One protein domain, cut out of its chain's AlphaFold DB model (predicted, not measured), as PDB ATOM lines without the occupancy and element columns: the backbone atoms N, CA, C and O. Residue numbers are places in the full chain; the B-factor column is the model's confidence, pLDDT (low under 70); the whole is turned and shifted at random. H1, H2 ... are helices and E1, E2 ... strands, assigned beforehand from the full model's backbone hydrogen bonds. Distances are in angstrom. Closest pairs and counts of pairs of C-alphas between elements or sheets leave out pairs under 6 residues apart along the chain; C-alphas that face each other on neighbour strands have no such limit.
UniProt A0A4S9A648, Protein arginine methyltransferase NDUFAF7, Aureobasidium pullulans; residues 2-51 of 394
ATOM      1  N   VAL A   2     155.104 222.300 143.335       95.56
ATOM      2  CA  VAL A   2     155.523 223.419 144.195       95.56
ATOM      3  C   VAL A   2     157.046 223.323 144.319       95.56
ATOM      4  O   VAL A   2     157.538 222.314 144.808       95.56
ATOM      5  N   GLU A   3     157.778 224.291 143.770       95.75
ATOM      6  CA  GLU A   3     159.241 224.281 143.655       95.75
ATOM      7  C   GLU A   3     159.798 225.712 143.672       95.75
ATOM      8  O   GLU A   3     159.674 226.473 142.697       95.75
ATOM      9  N   ALA A   4     160.452 226.055 144.779       92.31
ATOM     10  CA  ALA A   4     161.047 227.367 144.994       92.31
ATOM     11  C   ALA A   4     162.380 227.543 144.248       92.31
ATOM     12  O   ALA A   4     162.705 228.653 143.836       92.31
ATOM     13  N   SER A   5     163.163 226.479 144.035       94.44
ATOM     14  CA  SER A   5     164.486 226.587 143.419       94.44
ATOM     15  C   SER A   5     164.389 226.636 141.879       94.44
ATOM     16  O   SER A   5     163.992 225.645 141.247       94.44
ATOM     17  N   PRO A   6     164.880 227.708 141.222       95.44
ATOM     18  CA  PRO A   6     164.903 227.794 139.759       95.44
ATOM     19  C   PRO A   6     165.735 226.685 139.095       95.44
ATOM     20  O   PRO A   6     165.384 226.179 138.027       95.44
ATOM     21  N   SER A   7     166.834 226.272 139.735       96.62
ATOM     22  CA  SER A   7     167.728 225.225 139.226       96.62
ATOM     23  C   SER A   7     167.039 223.858 139.191       96.62
ATOM     24  O   SER A   7     167.058 223.178 138.161       96.62
ATOM     25  N   LEU A   8     166.385 223.476 140.292       96.56
ATOM     26  CA  LEU A   8     165.580 222.252 140.385       96.56
ATOM     27  C   LEU A   8     164.376 222.284 139.439       96.56
ATOM     28  O   LEU A   8     164.155 221.307 138.725       96.56
ATOM     29  N   ARG A   9     163.675 223.419 139.326       97.12
ATOM     30  CA  ARG A   9     162.593 223.607 138.345       97.12
ATOM     31  C   ARG A   9     163.065 223.316 136.922       97.12
ATOM     32  O   ARG A   9     162.419 222.568 136.193       97.12
ATOM     33  N   LYS A  10     164.231 223.839 136.530       96.75
ATOM     34  CA  LYS A  10     164.828 223.577 135.209       96.75
ATOM     35  C   LYS A  10     165.170 222.098 135.010       96.75
ATOM     36  O   LYS A  10     164.960 221.566 133.919       96.75
ATOM     37  N   ALA A  11     165.685 221.425 136.041       97.81
ATOM     38  CA  ALA A  11     165.975 219.993 135.990       97.81
ATOM     39  C   ALA A  11     164.692 219.153 135.836       97.81
ATOM     40  O   ALA A  11     164.632 218.280 134.970       97.81
ATOM     41  N   GLN A  12     163.651 219.466 136.613       97.94
ATOM     42  CA  GLN A  12     162.326 218.842 136.527       97.94
ATOM     43  C   GLN A  12     161.689 219.074 135.151       97.94
ATOM     44  O   GLN A  12     161.234 218.120 134.522       97.94
ATOM     45  N   HIS A  13     161.727 220.309 134.640       97.88
ATOM     46  CA  HIS A  13     161.245 220.655 133.304       97.88
ATOM     47  C   HIS A  13     161.941 219.820 132.225       97.88
ATOM     48  O   HIS A  13     161.283 219.140 131.440       97.88
ATOM     49  N   LYS A  14     163.279 219.784 132.221       97.56
ATOM     50  CA  LYS A  14     164.041 218.979 131.256       97.56
ATOM     51  C   LYS A  14     163.657 217.497 131.322       97.56
ATOM     52  O   LYS A  14     163.549 216.832 130.291       97.56
ATOM     53  N   LEU A  15     163.442 216.966 132.526       97.50
ATOM     54  CA  LEU A  15     163.061 215.570 132.718       97.50
ATOM     55  C   LEU A  15     161.650 215.277 132.186       97.50
ATOM     56  O   LEU A  15     161.481 214.313 131.437       97.50
ATOM     57  N   LEU A  16     160.659 216.095 132.545       97.00
ATOM     58  CA  LEU A  16     159.231 215.823 132.319       97.00
ATOM     59  C   LEU A  16     158.700 216.368 130.983       97.00
ATOM     60  O   LEU A  16     157.824 215.759 130.370       97.00
ATOM     61  N   CYS A  17     159.250 217.482 130.510       97.56
ATOM     62  CA  CYS A  17     158.782 218.221 129.334       97.56
ATOM     63  C   CYS A  17     159.767 218.172 128.161       97.56
ATOM     64  O   CYS A  17     159.368 218.394 127.021       97.56
ATOM     65  N   GLY A  18     161.031 217.810 128.402       95.69
ATOM     66  CA  GLY A  18     162.042 217.736 127.345       95.69
ATOM     67  C   GLY A  18     162.329 219.117 126.755       95.69
ATOM     68  O   GLY A  18     162.703 220.024 127.496       95.69
ATOM     69  N   ASP A  19     162.143 219.246 125.440       96.19
ATOM     70  CA  ASP A  19     162.395 220.479 124.680       96.19
ATOM     71  C   ASP A  19     161.140 221.354 124.504       96.19
ATOM     72  O   ASP A  19     161.193 222.382 123.829       96.19
ATOM     73  N   ASN A  20     160.005 220.965 125.101       97.12
ATOM     74  CA  ASN A  20     158.801 221.797 125.104       97.12
ATOM     75  C   ASN A  20     159.085 223.163 125.765       97.12
ATOM     76  O   ASN A  20     159.900 223.236 126.689       97.12
ATOM     77  N   PRO A  21     158.428 224.250 125.320       96.94
ATOM     78  CA  PRO A  21     158.673 225.581 125.861       96.94
ATOM     79  C   PRO A  21     158.248 225.676 127.330       96.94
ATOM     80  O   PRO A  21     157.202 225.157 127.719       96.94
ATOM     81  N   LEU A  22     159.064 226.362 128.133       97.12
ATOM     82  CA  LEU A  22     158.725 226.756 129.498       97.12
ATOM     83  C   LEU A  22     158.223 228.200 129.462       97.12
ATOM     84  O   LEU A  22     159.008 229.126 129.264       97.12
ATOM     85  N   GLU A  23     156.919 228.371 129.622       97.06
ATOM     86  CA  GLU A  23     156.239 229.663 129.552       97.06
ATOM     87  C   GLU A  23     156.024 230.214 130.961       97.06
ATOM     88  O   GLU A  23     155.650 229.472 131.870       97.06
ATOM     89  N   GLU A  24     156.255 231.508 131.151       96.75
ATOM     90  CA  GLU A  24     155.929 232.206 132.395       96.75
ATOM     91  C   GLU A  24     154.445 232.595 132.407       96.75
ATOM     92  O   GLU A  24     153.897 233.020 131.388       96.75
ATOM     93  N   ILE A  25     153.796 232.418 133.553       95.00
ATOM     94  CA  ILE A  25     152.382 232.714 133.803       95.00
ATOM     95  C   ILE A  25     152.226 233.389 135.171       95.00
ATOM     96  O   ILE A  25     153.124 233.320 136.004       95.00
ATOM     97  N   ASP A  26     151.054 233.959 135.454       90.94
ATOM     98  CA  ASP A  26     150.793 234.728 136.686       90.94
ATOM     99  C   ASP A  26     151.113 233.980 137.993       90.94
ATOM    100  O   ASP A  26     151.472 234.593 138.996       90.94
ATOM    101  N   ILE A  27     150.981 232.650 137.994       89.69
ATOM    102  CA  ILE A  27     151.202 231.789 139.167       89.69
ATOM    103  C   ILE A  27     152.543 231.032 139.132       89.69
ATOM    104  O   ILE A  27     152.775 230.155 139.966       89.69
ATOM    105  N   GLY A  28     153.419 231.339 138.168       94.81
ATOM    106  CA  GLY A  28     154.742 230.733 138.022       94.81
ATOM    107  C   GLY A  28     155.073 230.360 136.579       94.81
ATOM    108  O   GLY A  28     155.179 231.221 135.715       94.81
ATOM    109  N   TYR A  29     155.281 229.073 136.305       96.88
ATOM    110  CA  TYR A  29     155.706 228.591 134.988       96.88
ATOM    111  C   TYR A  29     154.892 227.388 134.544       96.88
ATOM    112  O   TYR A  29     154.517 226.561 135.370       96.88
ATOM    113  N   GLN A  30     154.685 227.225 133.244       97.38
ATOM    114  CA  GLN A  30     153.998 226.071 132.678       97.38
ATOM    115  C   GLN A  30     154.747 225.465 131.492       97.38
ATOM    116  O   GLN A  30     155.452 226.153 130.759       97.38
ATOM    117  N   SER A  31     154.569 224.163 131.287       97.94
ATOM    118  CA  SER A  31     155.026 223.455 130.088       97.94
ATOM    119  C   SER A  31     154.177 222.204 129.845       97.94
ATOM    120  O   SER A  31     153.411 221.763 130.706       97.94
ATOM    121  N   THR A  32     154.282 221.624 128.652       97.94
ATOM    122  CA  THR A  32     153.560 220.403 128.268       97.94
ATOM    123  C   THR A  32     154.392 219.164 128.593       97.94
ATOM    124  O   THR A  32     155.586 219.114 128.291       97.94
ATOM    125  N   CYS A  33     153.783 218.132 129.178       97.38
ATOM    126  CA  CYS A  33     154.449 216.854 129.426       97.38
ATOM    127  C   CYS A  33     154.813 216.152 128.107       97.38
ATOM    128  O   CYS A  33     153.977 216.009 127.216       97.38
ATOM    129  N   LYS A  34     156.043 215.636 127.989       96.69
ATOM    130  CA  LYS A  34     156.491 214.942 126.764       96.69
ATOM    131  C   LYS A  34     155.890 213.543 126.584       96.69
ATOM    132  O   LYS A  34     155.946 212.988 125.494       96.69
ATOM    133  N   TYR A  35     155.357 212.960 127.657       94.75
ATOM    134  CA  TYR A  35     154.747 211.624 127.649       94.75
ATOM    135  C   TYR A  35     153.230 211.662 127.456       94.75
ATOM    136  O   TYR A  35     152.628 210.661 127.075       94.75
ATOM    137  N   THR A  36     152.603 212.802 127.743       94.50
ATOM    138  CA  THR A  36     151.150 212.969 127.705       94.50
ATOM    139  C   THR A  36     150.856 214.378 127.196       94.50
ATOM    140  O   THR A  36     150.869 215.311 127.996       94.50
ATOM    141  N   PRO A  37     150.637 214.553 125.880       88.31
ATOM    142  CA  PRO A  37     150.506 215.876 125.261       88.31
ATOM    143  C   PRO A  37     149.391 216.753 125.847       88.31
ATOM    144  O   PRO A  37     149.518 217.973 125.858       88.31
ATOM    145  N   ASP A  38     148.337 216.141 126.386       93.38
ATOM    146  CA  ASP A  38     147.211 216.856 126.999       93.38
ATOM    147  C   ASP A  38     147.475 217.260 128.463       93.38
ATOM    148  O   ASP A  38     146.686 217.983 129.070       93.38
ATOM    149  N   LEU A  39     148.590 216.813 129.052       95.56
ATOM    150  CA  LEU A  39     148.951 217.120 130.432       95.56
ATOM    151  C   LEU A  39     149.854 218.357 130.493       95.56
ATOM    152  O   LEU A  39     151.029 218.320 130.111       95.56
ATOM    153  N   LYS A  40     149.317 219.442 131.052       96.06
ATOM    154  CA  LYS A  40     150.083 220.635 131.423       96.06
ATOM    155  C   LYS A  40     150.672 220.477 132.820       96.06
ATOM    156  O   LYS A  40     149.980 220.093 133.759       96.06
ATOM    157  N   ILE A  41     151.955 220.794 132.954       97.31
ATOM    158  CA  ILE A  41     152.655 220.841 134.234       97.31
ATOM    159  C   ILE A  41     152.883 222.304 134.577       97.31
ATOM    160  O   ILE A  41     153.470 223.036 133.786       97.31
ATOM    161  N   ILE A  42     152.418 222.704 135.757       97.19
ATOM    162  CA  ILE A  42     152.596 224.053 136.296       97.19
ATOM    163  C   ILE A  42     153.544 223.977 137.491       97.19
ATOM    164  O   ILE A  42     153.350 223.144 138.382       97.19
ATOM    165  N   TRP A  43     154.554 224.838 137.519       97.94
ATOM    166  CA  TRP A  43     155.448 225.071 138.646       97.94
ATOM    167  C   TRP A  43     155.102 226.397 139.302       97.94
ATOM    168  O   TRP A  43     155.053 227.422 138.631       97.94
ATOM    169  N   CYS A  44     154.925 226.375 140.614       95.38
ATOM    170  CA  CYS A  44     154.736 227.560 141.441       95.38
ATOM    171  C   CYS A  44     155.725 227.519 142.606       95.38
ATOM    172  O   CYS A  44     156.172 226.442 142.994       95.38
ATOM    173  N   GLU A  45     156.096 228.673 143.148       91.31
ATOM    174  CA  GLU A  45     157.109 228.746 144.214       91.31
ATOM    175  C   GLU A  45     156.555 228.386 145.589       91.31
ATOM    176  O   GLU A  45     157.292 227.951 146.465       91.31
ATOM    177  N   ASP A  46     155.247 228.540 145.754       89.12
ATOM    178  CA  ASP A  46     154.554 228.377 147.019       89.12
ATOM    179  C   ASP A  46     153.172 227.774 146.767       89.12
ATOM    180  O   ASP A  46     152.496 228.105 145.787       89.12
ATOM    181  N   ILE A  47     152.727 226.904 147.673       87.94
ATOM    182  CA  ILE A  47     151.421 226.253 147.565       87.94
ATOM    183  C   ILE A  47     150.258 227.249 147.532       87.94
ATOM    184  O   ILE A  47     149.202 226.939 146.986       87.94
ATOM    185  N   ARG A  48     150.429 228.456 148.082       85.12
ATOM    186  CA  ARG A  48     149.413 229.517 148.071       85.12
ATOM    187  C   ARG A  48     148.990 229.910 146.657       85.12
ATOM    188  O   ARG A  48     147.858 230.347 146.479       85.12
ATOM    189  N   PHE A  49     149.859 229.722 145.665       87.38
ATOM    190  CA  PHE A  49     149.544 229.981 144.260       87.38
ATOM    191  C   PHE A  49     148.785 228.835 143.588       87.38
ATOM    192  O   PHE A  49     148.213 229.028 142.518       87.38
ATOM    193  N   VAL A  50     148.751 227.644 144.197       87.88
ATOM    194  CA  VAL A  50     147.965 226.522 143.681       87.88
ATOM    195  C   VAL A  50     146.480 226.839 143.881       87.88
ATOM    196  O   VAL A  50     146.059 226.981 145.039       87.88
ATOM    197  N   PRO A  51     145.671 226.892 142.803       83.19
ATOM    198  CA  PRO A  51     144.257 227.230 142.889       83.19
ATOM    199  C   PRO A  51     143.504 226.388 143.918       83.19
ATOM    200  O   PRO A  51     143.746 225.191 144.095       83.19
TER     201      PRO A  51
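This is residues 2 to 51 of the 394 residues of the protein "Protein arginine methyltransferase NDUFAF7" of Aureobasidium pullulans (UniProt A0A4S9A648). A small sheet of three antiparallel strands has one helix, H1, packed over one of its faces, running nearly in line with strand E2; the sheet's other face is bare of named helices. The helix comes first, and the three strands then go back and forth as a meander, each strand the antiparallel neighbour of the one before, in the order E1, E2, E3 both along the chain and across the sheet. The printed part has 50 residues with one named helix and three named strands; the class is mixed, helices and strands, with under half of the residues in named elements. It is compact, with a radius of gyration of the C-alphas of 10.3 A, and the C-alphas span 28 by 22 by 14 A.

The printed part begins at Val 2, with its C-alpha at (155.523, 223.419, 144.195). H1 is residues 6 to 17, 15.4 A from first to last C-alpha, and begins at C-alpha 6 at (164.903, 227.794, 139.759). E1 is residues 23 to 25, 6.5 A long. E2 is residues 28 to 32, 14.3 A long. E3 is residues 40 to 43, 10.0 A long, and ends at C-alpha 43 at (155.448, 225.071, 138.646). Residues 44 to 51 follow with no named element.

H1 is on the sheet, at a height over the sheet of 9.9 A, and the two make two layers, a helix on one face of a sheet. H1 lies over E2, and only just over E3, on which 3 of its 12 C-alphas fall. It runs along the strands, at 8 degrees to E2 on the local plane. The closest C-alphas of H1 and E2 are those of Cys 17 and Thr 32, 5.8 A apart; those of H1 and E3 are Arg 9 and Trp 43, 7.3 A apart. In H1 every O i to N i+4 pair is within hydrogen-bond range. E1 and E2 form a hairpin, antiparallel at 137 degrees, with N 23 and O 30 within hydrogen-bond range at 2.9 A. E2 and E3 form a hairpin too, antiparallel at 153 degrees, with N 31 and O 41 within hydrogen-bond range at 3.0 A. E1 and E3 are the edge strands.

The two C-alphas farthest apart are those of Asp 19 and Arg 48, 28.2 A. The printed part has no cut. The links from H1 to E1 and from E1 to E2 are tight, and the link of 7 residues from E2 to E3 is short. The mean pLDDT of the printed part is 94.8, and no printed residue is under 70.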